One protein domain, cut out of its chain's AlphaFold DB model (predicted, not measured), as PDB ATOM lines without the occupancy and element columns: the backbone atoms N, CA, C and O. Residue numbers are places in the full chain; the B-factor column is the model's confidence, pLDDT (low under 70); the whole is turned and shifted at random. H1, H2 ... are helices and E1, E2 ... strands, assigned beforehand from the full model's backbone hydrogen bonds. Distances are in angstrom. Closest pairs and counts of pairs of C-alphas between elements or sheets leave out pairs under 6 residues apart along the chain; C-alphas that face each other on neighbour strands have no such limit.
ATOM      1  N   ILE A   4      12.597 -19.445 -41.996       83.44
ATOM      2  CA  ILE A   4      13.335 -20.115 -40.921       83.44
ATOM      3  C   ILE A   4      12.403 -20.781 -39.895       83.44
ATOM      4  O   ILE A   4      12.754 -21.805 -39.313       83.44
ATOM      5  N   GLU A   5      11.218 -20.215 -39.669       89.44
ATOM      6  CA  GLU A   5      10.230 -20.731 -38.722       89.44
ATOM      7  C   GLU A   5       9.517 -21.954 -39.300       89.44
ATOM      8  O   GLU A   5       9.352 -22.947 -38.594       89.44
ATOM      9  N   PHE A   6       9.196 -21.939 -40.598       88.19
ATOM     10  CA  PHE A   6       8.642 -23.110 -41.278       88.19
ATOM     11  C   PHE A   6       9.622 -24.278 -41.290       88.19
ATOM     12  O   PHE A   6       9.229 -25.398 -40.979       88.19
ATOM     13  N   LYS A   7      10.908 -24.036 -41.577       89.94
ATOM     14  CA  LYS A   7      11.912 -25.106 -41.531       89.94
ATOM     15  C   LYS A   7      12.004 -25.728 -40.134       89.94
ATOM     16  O   LYS A   7      11.977 -26.944 -40.011       89.94
ATOM     17  N   LYS A   8      12.046 -24.899 -39.085       93.25
ATOM     18  CA  LYS A   8      12.052 -25.374 -37.692       93.25
ATOM     19  C   LYS A   8      10.798 -26.175 -37.345       93.25
ATOM     20  O   LYS A   8      10.900 -27.163 -36.626       93.25
ATOM     21  N   LEU A   9       9.635 -25.757 -37.844       92.75
ATOM     22  CA  LEU A   9       8.389 -26.495 -37.668       92.75
ATOM     23  C   LEU A   9       8.471 -27.870 -38.337       92.75
ATOM     24  O   LEU A   9       8.184 -28.863 -37.681       92.75
ATOM     25  N   ILE A  10       8.903 -27.942 -39.598       92.06
ATOM     26  CA  ILE A  10       9.051 -29.220 -40.304       92.06
ATOM     27  C   ILE A  10      10.051 -30.127 -39.585       92.06
ATOM     28  O   ILE A  10       9.705 -31.268 -39.302       92.06
ATOM     29  N   ASP A  11      11.222 -29.606 -39.204       92.31
ATOM     30  CA  ASP A  11      12.238 -30.357 -38.453       92.31
ATOM     31  C   ASP A  11      11.659 -30.904 -37.125       92.31
ATOM     32  O   ASP A  11      11.940 -32.034 -36.727       92.31
ATOM     33  N   ALA A  12      10.804 -30.135 -36.439       92.38
ATOM     34  CA  ALA A  12      10.145 -30.572 -35.207       92.38
ATOM     35  C   ALA A  12       9.043 -31.623 -35.440       92.38
ATOM     36  O   ALA A  12       8.823 -32.479 -34.580       92.38
ATOM     37  N   LEU A  13       8.334 -31.557 -36.571       93.06
ATOM     38  CA  LEU A  13       7.305 -32.533 -36.931       93.06
ATOM     39  C   LEU A  13       7.937 -33.868 -37.347       93.06
ATOM     40  O   LEU A  13       7.520 -34.903 -36.830       93.06
ATOM     41  N   THR A  14       8.960 -33.858 -38.206       91.19
ATOM     42  CA  THR A  14       9.629 -35.076 -38.709       91.19
ATOM     43  C   THR A  14      10.472 -35.782 -37.648       91.19
ATOM     44  O   THR A  14      10.628 -36.998 -37.704       91.19
ATOM     45  N   ALA A  15      10.944 -35.063 -36.623       90.94
ATOM     46  CA  ALA A  15      11.628 -35.656 -35.471       90.94
ATOM     47  C   ALA A  15      10.723 -36.544 -34.591       90.94
ATOM     48  O   ALA A  15      11.215 -37.237 -33.696       90.94
ATOM     49  N   ARG A  16       9.398 -36.521 -34.791       88.06
ATOM     50  CA  ARG A  16       8.480 -37.408 -34.066       88.06
ATOM     51  C   ARG A  16       8.654 -38.841 -34.584       88.06
ATOM     52  O   ARG A  16       8.770 -39.032 -35.786       88.06
ATOM     53  N   PRO A  17       8.620 -39.862 -33.711       81.44
ATOM     54  CA  PRO A  17       8.927 -41.240 -34.105       81.44
ATOM     55  C   PRO A  17       7.849 -41.904 -34.970       81.44
ATOM     56  O   PRO A  17       8.099 -42.961 -35.532       81.44
ATOM     57  N   LYS A  18       6.636 -41.341 -35.010       82.94
ATOM     58  CA  LYS A  18       5.515 -41.838 -35.809       82.94
ATOM     59  C   LYS A  18       4.509 -40.730 -36.086       82.94
ATOM     60  O   LYS A  18       4.412 -39.776 -35.299       82.94
ATOM     61  N   GLU A  19       3.724 -40.921 -37.139       83.56
ATOM     62  CA  GLU A  19       2.491 -40.177 -37.370       83.56
ATOM     63  C   GLU A  19       1.561 -40.222 -36.149       83.56
ATOM     64  O   GLU A  19       1.597 -41.125 -35.301       83.56
ATOM     65  N   THR A  20       0.711 -39.208 -36.043       88.88
ATOM     66  CA  THR A  20      -0.316 -39.137 -35.003       88.88
ATOM     67  C   THR A  20      -1.645 -38.771 -35.634       88.88
ATOM     68  O   THR A  20      -1.696 -38.299 -36.758       88.88
ATOM     69  N   GLU A  21      -2.734 -38.897 -34.889       90.81
ATOM     70  CA  GLU A  21      -4.075 -38.583 -35.401       90.81
ATOM     71  C   GLU A  21      -4.241 -37.146 -35.928       90.81
ATOM     72  O   GLU A  21      -5.183 -36.878 -36.659       90.81
ATOM     73  N   TRP A  22      -3.351 -36.218 -35.559       94.19
ATOM     74  CA  TRP A  22      -3.345 -34.828 -36.031       94.19
ATOM     75  C   TRP A  22      -2.118 -34.480 -36.893       94.19
ATOM     76  O   TRP A  22      -1.990 -33.331 -37.307       94.19
ATOM     77  N   LEU A  23      -1.220 -35.431 -37.169       94.44
ATOM     78  CA  LEU A  23      -0.031 -35.229 -38.003       94.44
ATOM     79  C   LEU A  23       0.112 -36.379 -38.989       94.44
ATOM     80  O   LEU A  23       0.368 -37.506 -38.569       94.44
ATOM     81  N   GLU A  24       0.045 -36.036 -40.267       93.38
ATOM     82  CA  GLU A  24       0.183 -36.963 -41.378       93.38
ATOM     83  C   GLU A  24       1.289 -36.521 -42.351       93.38
ATOM     84  O   GLU A  24       1.393 -35.348 -42.728       93.38
ATOM     85  N   PHE A  25       2.100 -37.483 -42.774       92.38
ATOM     86  CA  PHE A  25       3.131 -37.403 -43.791       92.38
ATOM     87  C   PHE A  25       2.648 -38.055 -45.083       92.38
ATOM     88  O   PHE A  25       1.988 -39.096 -45.108       92.38
ATOM     89  N   LYS A  26       2.966 -37.411 -46.204       90.12
ATOM     90  CA  LYS A  26       2.726 -37.969 -47.530       90.12
ATOM     91  C   LYS A  26       3.900 -37.681 -48.433       90.12
ATOM     92  O   LYS A  26       4.411 -36.567 -48.463       90.12
ATOM     93  N   HIS A  27       4.272 -38.659 -49.247       89.31
ATOM     94  CA  HIS A  27       5.275 -38.439 -50.279       89.31
ATOM     95  C   HIS A  27       4.707 -37.501 -51.356       89.31
ATOM     96  O   HIS A  27       5.286 -36.454 -51.629       89.31
ATOM     97  N   ASN A  28       3.533 -37.812 -51.912       84.25
ATOM     98  CA  ASN A  28       2.937 -37.064 -53.022       84.25
ATOM     99  C   ASN A  28       1.491 -36.640 -52.750       84.25
ATOM    100  O   ASN A  28       0.876 -37.007 -51.751       84.25
ATOM    101  N   PHE A  29       0.971 -35.806 -53.646       77.25
ATOM    102  CA  PHE A  29      -0.394 -35.295 -53.600       77.25
ATOM    103  C   PHE A  29      -1.425 -36.386 -53.917       77.25
ATOM    104  O   PHE A  29      -1.174 -37.303 -54.697       77.25
ATOM    105  N   HIS A  30      -2.616 -36.217 -53.352       74.75
ATOM    106  CA  HIS A  30      -3.783 -37.083 -53.502       74.75
ATOM    107  C   HIS A  30      -4.951 -36.309 -54.120       74.75
ATOM    108  O   HIS A  30      -4.891 -35.089 -54.192       74.75
ATOM    109  N   SER A  31      -6.035 -36.963 -54.547       80.19
ATOM    110  CA  SER A  31      -7.189 -36.245 -55.120       80.19
ATOM    111  C   SER A  31      -7.718 -35.136 -54.191       80.19
ATOM    112  O   SER A  31      -7.531 -35.166 -52.971       80.19
ATOM    113  N   LYS A  32      -8.398 -34.132 -54.762       83.19
ATOM    114  CA  LYS A  32      -8.945 -33.002 -53.987       83.19
ATOM    115  C   LYS A  32      -9.908 -33.487 -52.904       83.19
ATOM    116  O   LYS A  32      -9.913 -32.956 -51.795       83.19
ATOM    117  N   GLU A  33     -10.692 -34.503 -53.234       86.38
ATOM    118  CA  GLU A  33     -11.653 -35.153 -52.354       86.38
ATOM    119  C   GLU A  33     -10.940 -35.819 -51.173       86.38
ATOM    120  O   GLU A  33     -11.324 -35.602 -50.024       86.38
ATOM    121  N   GLU A  34      -9.862 -36.564 -51.433       85.31
ATOM    122  CA  GLU A  34      -9.076 -37.215 -50.384       85.31
ATOM    123  C   GLU A  34      -8.428 -36.183 -49.449       85.31
ATOM    124  O   GLU A  34      -8.502 -36.315 -48.227       85.31
ATOM    125  N   ILE A  35      -7.869 -35.103 -50.002       88.69
ATOM    126  CA  ILE A  35      -7.298 -34.006 -49.208       88.69
ATOM    127  C   ILE A  35      -8.363 -33.351 -48.326       88.69
ATOM    128  O   ILE A  35      -8.105 -33.085 -47.153       88.69
ATOM    129  N   GLY A  36      -9.568 -33.122 -48.854       91.94
ATOM    130  CA  GLY A  36     -10.674 -32.556 -48.082       91.94
ATOM    131  C   GLY A  36     -11.059 -33.428 -46.883       91.94
ATOM    132  O   GLY A  36     -11.218 -32.919 -45.770       91.94
ATOM    133  N   ILE A  37     -11.141 -34.745 -47.089       92.94
ATOM    134  CA  ILE A  37     -11.411 -35.715 -46.020       92.94
ATOM    135  C   ILE A  37     -10.303 -35.665 -44.959       92.94
ATOM    136  O   ILE A  37     -10.604 -35.565 -43.767       92.94
ATOM    137  N   ARG A  38      -9.032 -35.667 -45.379       93.44
ATOM    138  CA  ARG A  38      -7.875 -35.625 -44.469       93.44
ATOM    139  C   ARG A  38      -7.838 -34.349 -43.635       93.44
ATOM    140  O   ARG A  38      -7.699 -34.427 -42.419       93.44
ATOM    141  N   ILE A  39      -8.034 -33.185 -44.254       94.62
ATOM    142  CA  ILE A  39      -8.070 -31.898 -43.540       94.62
ATOM    143  C   ILE A  39      -9.157 -31.910 -42.459       94.62
ATOM    144  O   ILE A  39      -8.901 -31.499 -41.325       94.62
ATOM    145  N   SER A  40     -10.354 -32.403 -42.790       96.56
ATOM    146  CA  SER A  40     -11.456 -32.522 -41.831       96.56
ATOM    147  C   SER A  40     -11.091 -33.443 -40.661       96.56
ATOM    148  O   SER A  40     -11.229 -33.063 -39.496       96.56
ATOM    149  N   ALA A  41     -10.545 -34.627 -40.955       96.31
ATOM    150  CA  ALA A  41     -10.138 -35.599 -39.943       96.31
ATOM    151  C   ALA A  41      -9.041 -35.058 -39.007       96.31
ATOM    152  O   ALA A  41      -9.160 -35.172 -37.785       96.31
ATOM    153  N   LEU A  42      -8.007 -34.420 -39.560       96.62
ATOM    154  CA  LEU A  42      -6.888 -33.867 -38.791       96.62
ATOM    155  C   LEU A  42      -7.316 -32.682 -37.929       96.62
ATOM    156  O   LEU A  42      -6.872 -32.569 -36.789       96.62
ATOM    157  N   SER A  43      -8.205 -31.826 -38.439       96.50
ATOM    158  CA  SER A  43      -8.737 -30.685 -37.681       96.50
ATOM    159  C   SER A  43      -9.531 -31.151 -36.459       96.50
ATOM    160  O   SER A  43      -9.314 -30.666 -35.348       96.50
ATOM    161  N   ASN A  44     -10.399 -32.151 -36.642       97.38
ATOM    162  CA  ASN A  44     -11.163 -32.743 -35.544       97.38
ATOM    163  C   ASN A  44     -10.246 -33.445 -34.532       97.38
ATOM    164  O   ASN A  44     -10.423 -33.298 -33.323       97.38
ATOM    165  N   SER A  45      -9.232 -34.165 -35.011       97.50
ATOM    166  CA  SER A  45      -8.264 -34.854 -34.151       97.50
ATOM    167  C   SER A  45      -7.396 -33.881 -33.353       97.50
ATOM    168  O   SER A  45      -7.148 -34.111 -32.170       97.50
ATOM    169  N   ALA A  46      -6.981 -32.766 -33.961       96.75
ATOM    170  CA  ALA A  46      -6.249 -31.705 -33.281       96.75
ATOM    171  C   ALA A  46      -7.066 -31.118 -32.121       96.75
ATOM    172  O   ALA A  46      -6.570 -31.024 -30.996       96.75
ATOM    173  N   TYR A  47      -8.348 -30.830 -32.372       96.81
ATOM    174  CA  TYR A  47      -9.278 -30.364 -31.345       96.81
ATOM    175  C   TYR A  47      -9.427 -31.377 -30.201       96.81
ATOM    176  O   TYR A  47      -9.254 -31.024 -29.035       96.81
ATOM    177  N   LEU A  48      -9.667 -32.656 -30.517       97.25
ATOM    178  CA  LEU A  48      -9.808 -33.721 -29.514       97.25
ATOM    179  C   LEU A  48      -8.538 -33.940 -28.680       97.25
ATOM    180  O   LEU A  48      -8.617 -34.356 -27.525       97.25
ATOM    181  N   ARG A  49      -7.363 -33.664 -29.253       95.25
ATOM    182  CA  ARG A  49      -6.058 -33.796 -28.591       95.25
ATOM    183  C   ARG A  49      -5.589 -32.507 -27.917       95.25
ATOM    184  O   ARG A  49      -4.494 -32.501 -27.357       95.25
ATOM    185  N   ASN A  50      -6.407 -31.453 -27.941       96.06
ATOM    186  CA  ASN A  50      -6.101 -30.130 -27.399       96.06
ATOM    187  C   ASN A  50      -4.766 -29.564 -27.923       96.06
ATOM    188  O   ASN A  50      -3.983 -28.973 -27.177       96.06
ATOM    189  N   VAL A  51      -4.490 -29.782 -29.212       93.88
ATOM    190  CA  VAL A  51      -3.362 -29.175 -29.926       93.88
ATOM    191  C   VAL A  51      -3.886 -28.096 -30.875       93.88
ATOM    192  O   VAL A  51      -4.988 -28.229 -31.406       93.88
ATOM    193  N   PRO A  52      -3.129 -27.012 -31.107       93.50
ATOM    194  CA  PRO A  52      -3.654 -25.852 -31.826       93.50
ATOM    195  C   PRO A  52      -3.908 -26.109 -33.320       93.50
ATOM    196  O   PRO A  52      -4.726 -25.412 -33.914       93.50
ATOM    197  N   TYR A  53      -3.222 -27.085 -33.926       94.88
ATOM    198  CA  TYR A  53      -3.272 -27.350 -35.365       94.88
ATOM    199  C   TYR A  53      -3.138 -28.843 -35.671       94.88
ATOM    200  O   TYR A  53      -2.430 -29.563 -34.964       94.88
ATOM    201  N   GLY A  54      -3.774 -29.271 -36.762       95.50
ATOM    202  CA  GLY A  54      -3.449 -30.510 -37.462       95.50
ATOM    203  C   GLY A  54      -2.570 -30.212 -38.680       95.50
ATOM    204  O   GLY A  54      -2.682 -29.136 -39.269       95.50
ATOM    205  N   TYR A  55      -1.703 -31.146 -39.060       95.12
ATOM    206  CA  TYR A  55      -0.733 -30.962 -40.140       95.12
ATOM    207  C   TYR A  55      -0.797 -32.103 -41.154       95.12
ATOM    208  O   TYR A  55      -0.825 -33.272 -40.778       95.12
ATOM    209  N   ILE A  56      -0.744 -31.734 -42.435       93.06
ATOM    210  CA  ILE A  56      -0.371 -32.618 -43.543       93.06
ATOM    211  C   ILE A  56       0.931 -32.069 -44.108       93.06
ATOM    212  O   ILE A  56       0.976 -30.900 -44.501       93.06
ATOM    213  N   VAL A  57       1.976 -32.889 -44.159       92.50
ATOM    214  CA  VAL A  57       3.262 -32.497 -44.743       92.50
ATOM    215  C   VAL A  57       3.548 -33.374 -45.956       92.50
ATOM    216  O   VAL A  57       3.695 -34.589 -45.840       92.50
ATOM    217  N   PHE A  58       3.621 -32.737 -47.124       91.62
ATOM    218  CA  PHE A  58       3.948 -33.396 -48.385       91.62
ATOM    219  C   PHE A  58       5.460 -33.427 -48.633       91.62
ATOM    220  O   PHE A  58       6.189 -32.525 -48.219       91.62
ATOM    221  N   GLY A  59       5.915 -34.441 -49.363       90.88
ATOM    222  CA  GLY A  59       7.318 -34.681 -49.676       90.88
ATOM    223  C   GLY A  59       8.100 -35.386 -48.572       90.88
ATOM    224  O   GLY A  59       9.327 -35.275 -48.545       90.88
ATOM    225  N   ILE A  60       7.405 -36.082 -47.668       91.06
ATOM    226  CA  ILE A  60       7.993 -36.894 -46.600       91.06
ATOM    227  C   ILE A  60       7.640 -38.361 -46.845       91.06
ATOM    228  O   ILE A  60       6.487 -38.684 -47.127       91.06
ATOM    229  N   ASP A  61       8.635 -39.235 -46.752       88.50
ATOM    230  CA  ASP A  61       8.414 -40.678 -46.758       88.50
ATOM    231  C   ASP A  61       7.760 -41.123 -45.440       88.50
ATOM    232  O   ASP A  61       8.238 -40.771 -44.363       88.50
ATOM    233  N   ASP A  62       6.666 -41.874 -45.533       81.75
ATOM    234  CA  ASP A  62       5.804 -42.225 -44.393       81.75
ATOM    235  C   ASP A  62       6.523 -43.136 -43.379       81.75
ATOM    236  O   ASP A  62       6.414 -42.956 -42.171       81.75
ATOM    237  N   GLU A  63       7.352 -44.072 -43.852       84.19
ATOM    238  CA  GLU A  63       8.051 -45.010 -42.966       84.19
ATOM    239  C   GLU A  63       9.329 -44.419 -42.366       84.19
ATOM    240  O   GLU A  63       9.613 -44.593 -41.179       84.19
ATOM    241  N   SER A  64      10.136 -43.738 -43.183       86.81
ATOM    242  CA  SER A  64      11.454 -43.252 -42.766       86.81
ATOM    243  C   SER A  64      11.464 -41.808 -42.264       86.81
ATOM    244  O   SER A  64      12.480 -41.365 -41.727       86.81
ATOM    245  N   HIS A  65      10.371 -41.062 -42.459       86.44
ATOM    246  CA  HIS A  65      10.256 -39.621 -42.202       86.44
ATOM    247  C   HIS A  65      11.319 -38.767 -42.921       86.44
ATOM    248  O   HIS A  65      11.561 -37.608 -42.565       86.44
ATOM    249  N   ASN A  66      11.960 -39.317 -43.955       88.75
ATOM    250  CA  ASN A  66      12.952 -38.601 -44.741       88.75
ATOM    251  C   ASN A  66      12.279 -37.599 -45.680       88.75
ATOM    252  O   ASN A  66      11.234 -37.870 -46.271       88.75
ATOM    253  N   VAL A  67      12.928 -36.451 -45.870       90.62
ATOM    254  CA  VAL A  67      12.504 -35.461 -46.861       90.62
ATOM    255  C   VAL A  67      12.889 -35.965 -48.252       90.62
ATOM    256  O   VAL A  67      14.062 -35.944 -48.620       90.62
ATOM    257  N   VAL A  68      11.897 -36.411 -49.019       90.56
ATOM    258  CA  VAL A  68      12.051 -36.958 -50.380       90.56
ATOM    259  C   VAL A  68      11.584 -35.984 -51.467       90.56
ATOM    260  O   VAL A  68      11.945 -36.136 -52.632       90.56
ATOM    261  N   GLY A  69      10.850 -34.934 -51.083       87.19
ATOM    262  CA  GLY A  69      10.255 -33.972 -52.011       87.19
ATOM    263  C   GLY A  69       8.998 -34.517 -52.690       87.19
ATOM    264  O   GLY A  69       8.600 -35.653 -52.470       87.19
ATOM    265  N   THR A  70       8.339 -33.689 -53.496       84.12
ATOM    266  CA  THR A  70       7.146 -34.087 -54.254       84.12
ATOM    267  C   THR A  70       7.477 -34.195 -55.733       84.12
ATOM    268  O   THR A  70       8.248 -33.391 -56.264       84.12
ATOM    269  N   LEU A  71       6.823 -35.116 -56.429       78.81
ATOM    270  CA  LEU A  71       6.817 -35.145 -57.887       78.81
ATOM    271  C   LEU A  71       6.207 -33.854 -58.446       78.81
ATOM    272  O   LEU A  71       5.486 -33.139 -57.757       78.81
ATOM    273  N   GLN A  72       6.493 -33.527 -59.703       60.69
ATOM    274  CA  GLN A  72       5.855 -32.382 -60.342       60.69
ATOM    275  C   GLN A  72       4.469 -32.780 -60.849       60.69
ATOM    276  O   GLN A  72       4.354 -33.689 -61.671       60.69
ATOM    277  N   ALA A  73       3.428 -32.074 -60.396       57.22
ATOM    278  CA  ALA A  73       2.071 -32.264 -60.895       57.22
ATOM    279  C   ALA A  73       2.057 -32.035 -62.410       57.22
ATOM    280  O   ALA A  73       2.228 -30.900 -62.869       57.22
ATOM    281  N   LYS A  74       1.836 -33.083 -63.205       56.97
ATOM    282  CA  LYS A  74       1.438 -32.881 -64.597       56.97
ATOM    283  C   LYS A  74      -0.069 -32.704 -64.594       56.97
ATOM    284  O   LYS A  74      -0.812 -33.605 -64.216       56.97
ATOM    285  N   LEU A  75      -0.518 -31.512 -64.977       55.81
ATOM    286  CA  LEU A  75      -1.929 -31.265 -65.237       55.81
ATOM    287  C   LEU A  75      -2.285 -32.011 -66.521       55.81
ATOM    288  O   LEU A  75      -1.886 -31.593 -67.608       55.81
ATOM    289  N   ILE A  76      -3.001 -33.123 -66.401       55.41
ATOM    290  CA  ILE A  76      -3.572 -33.799 -67.563       55.41
ATOM    291  C   ILE A  76      -4.956 -33.198 -67.789       55.41
ATOM    292  O   ILE A  76      -5.757 -33.078 -66.859       55.41
ATOM    293  N   LYS A  77      -5.211 -32.754 -69.023       50.88
ATOM    294  CA  LYS A  77      -6.534 -32.293 -69.441       50.88
ATOM    295  C   LYS A  77      -7.438 -33.515 -69.542       50.88
ATOM    296  O   LYS A  77      -7.134 -34.438 -70.290       50.88
ATOM    297  N   GLU A  78      -8.528 -33.510 -68.798       55.94
ATOM    298  CA  GLU A  78      -9.575 -34.507 -68.943       55.94
ATOM    299  C   GLU A  78     -10.522 -34.047 -70.064       55.94
ATOM    300  O   GLU A  78     -10.952 -32.891 -70.096       55.94
ATOM    301  N   GLU A  79     -10.798 -34.918 -71.036       52.72
ATOM    302  CA  GLU A  79     -11.844 -34.667 -72.028       52.72
ATOM    303  C   GLU A  79     -13.175 -35.167 -71.466       52.72
ATOM    304  O   GLU A  79     -13.428 -36.367 -71.384       52.72
ATOM    305  N   SER A  80     -14.034 -34.237 -71.054       50.91
ATOM    306  CA  SER A  80     -15.413 -34.540 -70.685       50.91
ATOM    307  C   SER A  80     -16.213 -34.925 -71.936       50.91
ATOM    308  O   SER A  80     -16.289 -34.152 -72.890       50.91
ATOM    309  N   SER A  81     -16.832 -36.110 -71.927       56.56
ATOM    310  CA  SER A  81     -17.687 -36.618 -73.015       56.56
ATOM    311  C   SER A  81     -19.014 -35.864 -73.163       56.56
ATOM    312  O   SER A  81     -19.673 -35.971 -74.195       56.56
ATOM    313  N   ASP A  82     -19.393 -35.078 -72.157       53.66
ATOM    314  CA  ASP A  82     -20.484 -34.116 -72.251       53.66
ATOM    315  C   ASP A  82     -19.912 -32.792 -72.755       53.66
ATOM    316  O   ASP A  82     -18.983 -32.259 -72.150       53.66
ATOM    317  N   GLY A  83     -20.467 -32.257 -73.850       53.81
ATOM    318  CA  GLY A  83     -20.031 -31.044 -74.564       53.81
ATOM    319  C   GLY A  83     -20.124 -29.724 -73.781       53.81
ATOM    320  O   GLY A  83     -20.444 -28.679 -74.342       53.81
ATOM    321  N   ASN A  84     -19.873 -29.759 -72.478       53.78
ATOM    322  CA  ASN A  84     -19.789 -28.621 -71.593       53.78
ATOM    323  C   ASN A  84     -18.308 -28.255 -71.396       53.78
ATOM    324  O   ASN A  84     -17.522 -29.062 -70.913       53.78
ATOM    325  N   ASN A  85     -17.930 -27.022 -71.748       49.28
ATOM    326  CA  ASN A  85     -16.553 -26.495 -71.765       49.28
ATOM    327  C   ASN A  85     -15.920 -26.286 -70.366       49.28
ATOM    328  O   ASN A  85     -15.236 -25.288 -70.117       49.28
ATOM    329  N   ARG A  86     -16.129 -27.196 -69.413       50.59
ATOM    330  CA  ARG A  86     -15.426 -27.150 -68.127       50.59
ATOM    331  C   ARG A  86     -14.079 -27.834 -68.296       50.59
ATOM    332  O   ARG A  86     -14.006 -29.044 -68.433       50.59
ATOM    333  N   HIS A  87     -13.009 -27.045 -68.295       49.75
ATOM    334  CA  HIS A  87     -11.650 -27.572 -68.286       49.75
ATOM    335  C   HIS A  87     -11.381 -28.215 -66.918       49.75
ATOM    336  O   HIS A  87     -11.023 -27.514 -65.967       49.75
ATOM    337  N   SER A  88     -11.583 -29.527 -66.791       48.97
ATOM    338  CA  SER A  88     -11.095 -30.289 -65.645       48.97
ATOM    339  C   SER A  88      -9.642 -30.692 -65.901       48.97
ATOM    340  O   SER A  88      -9.295 -31.347 -66.884       48.97
ATOM    341  N   TYR A  89      -8.760 -30.223 -65.022       53.69
ATOM    342  CA  TYR A  89      -7.382 -30.688 -64.955       53.69
ATOM    343  C   TYR A  89      -7.288 -31.682 -63.809       53.69
ATOM    344  O   TYR A  89      -7.535 -31.317 -62.654       53.69
ATOM    345  N   ILE A  90      -6.918 -32.917 -64.132       54.72
ATOM    346  CA  ILE A  90      -6.580 -33.925 -63.135       54.72
ATOM    347  C   ILE A  90      -5.064 -33.885 -62.907       54.72
ATOM    348  O   ILE A  90      -4.283 -33.954 -63.863       54.72
ATOM    349  N   PRO A  91      -4.606 -33.710 -61.660       52.62
ATOM    350  CA  PRO A  91      -3.193 -33.818 -61.357       52.62
ATOM    351  C   PRO A  91      -2.802 -35.300 -61.407       52.62
ATOM    352  O   PRO A  91      -3.287 -36.104 -60.612       52.62
ATOM    353  N   PHE A  92      -1.952 -35.658 -62.368       46.12
ATOM    354  CA  PHE A  92      -1.377 -36.993 -62.510       46.12
ATOM    355  C   PHE A  92       0.069 -36.970 -62.019       46.12
ATOM    356  O   PHE A  92       0.857 -36.099 -62.405       46.12
ATOM    357  N   TRP A  93       0.402 -37.937 -61.172       53.91
ATOM    358  CA  TRP A  93       1.715 -38.100 -60.558       53.91
ATOM    359  C   TRP A  93       2.200 -39.490 -60.976       53.91
ATOM    360  O   TRP A  93       1.482 -40.465 -60.756       53.91
TER     361      TRP A  93
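This is residues 4 to 93 of the 94 residues of the protein "AlbA_2 domain-containing protein" of Prevotella sp. HMSC073D09 (UniProt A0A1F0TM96). A small two-strand sheet, E1 and E2, sits between two helices, with the long helix H2 over one face and the last part of H1 packed on the other. Away from this body an arm makes the length of the domain: the hairpin E3 and E4 with its long loop, joined to E2 by a long stretch without a named element, while residues 4 to 9 of H1 stick out from the body. The printed part has 90 residues with two named helices and four named strands, in the order H1, E1, H2, E2, E3, E4; E1 and E2 form a parallel sheet, E3 and E4 an antiparallel one. The class is mixed, helices and strands, with under half of the residues, 44, in named elements. The whole is loose, with a radius of gyration of the C-alphas of 16.3 A, and elongated, spanning 49 by 29 by 25 A.

E1, residues 23 to 26, and E2, residues 55 to 58, are parallel neighbours at 14 degrees between their directions. The C-alphas of Leu 23 and Tyr 55 face each other at 4.8 A; N 24 and O 55, and N 57 and O 24, are within hydrogen-bond range, each at 2.9 A. H2, residues 32 to 48, comes between these strands along the chain. E1, H2 and E2 are a strand-helix-strand unit, two parallel neighbour strands with a helix between them, and its crossover is right-handed. The closest C-alphas of H2 and E2 are those of Leu 42 and Tyr 55, 6.9 A apart; those of H2 and E1 are Leu 42 and Leu 23, 7.0 A apart. H1, residues 4 to 14, has its closest C-alpha pair with E1 at Leu 13 and Leu 23, 7.9 A, and with E2 at Ile 10 and Val 57, 8.0 A. H1 and H2 are apart. E3, residues 74 to 77, and E4, residues 89 to 92, form an antiparallel hairpin, with 139 degrees between their directions. N 76 and O 90, and N 90 and O 76, are within hydrogen-bond range, each at 3.0 A. Both E3 and E4 are apart from H1, H2, E1 and E2. In H1 and H2 every O i to N i+4 pair is within hydrogen-bond range.

E1 measures 10.3 A from first to last C-alpha, beginning with C-alpha 23 at (-0.031, -35.229, -38.003), and E2 measures 9.8 A. H2 is the longest helix, 24.5 A from Lys 32 to Leu 48. H1 measures 15.6 A and begins with C-alpha 4 at (13.335, -20.115, -40.921). In the other sheet E3 measures 9.3 A and E4 9.0 A, and E4 ends with C-alpha 92 at (-1.377, -36.993, -62.510).

The two C-alphas farthest apart are those of Pro 17 and Gly 83, at 50.8 A, and the C-alphas of Ile 4 and Trp 93 are 29.1 A apart. The printed part has no cut. The links from E2 to E3, 15 residues, and from E3 to E4, 11 residues, are long; the link from E1 to H2 is tight, and those from H1 to E1 and from H2 to E2 are short. The C-alphas of residues 59 to 73, which hold no named element, lie 9 to 17 A from the mean of all C-alphas. The mean pLDDT of the printed part is 81.2. Residues 72 to 93 are under 70; the mean is 55 for E3 and 52 for E4, against 93 for H2.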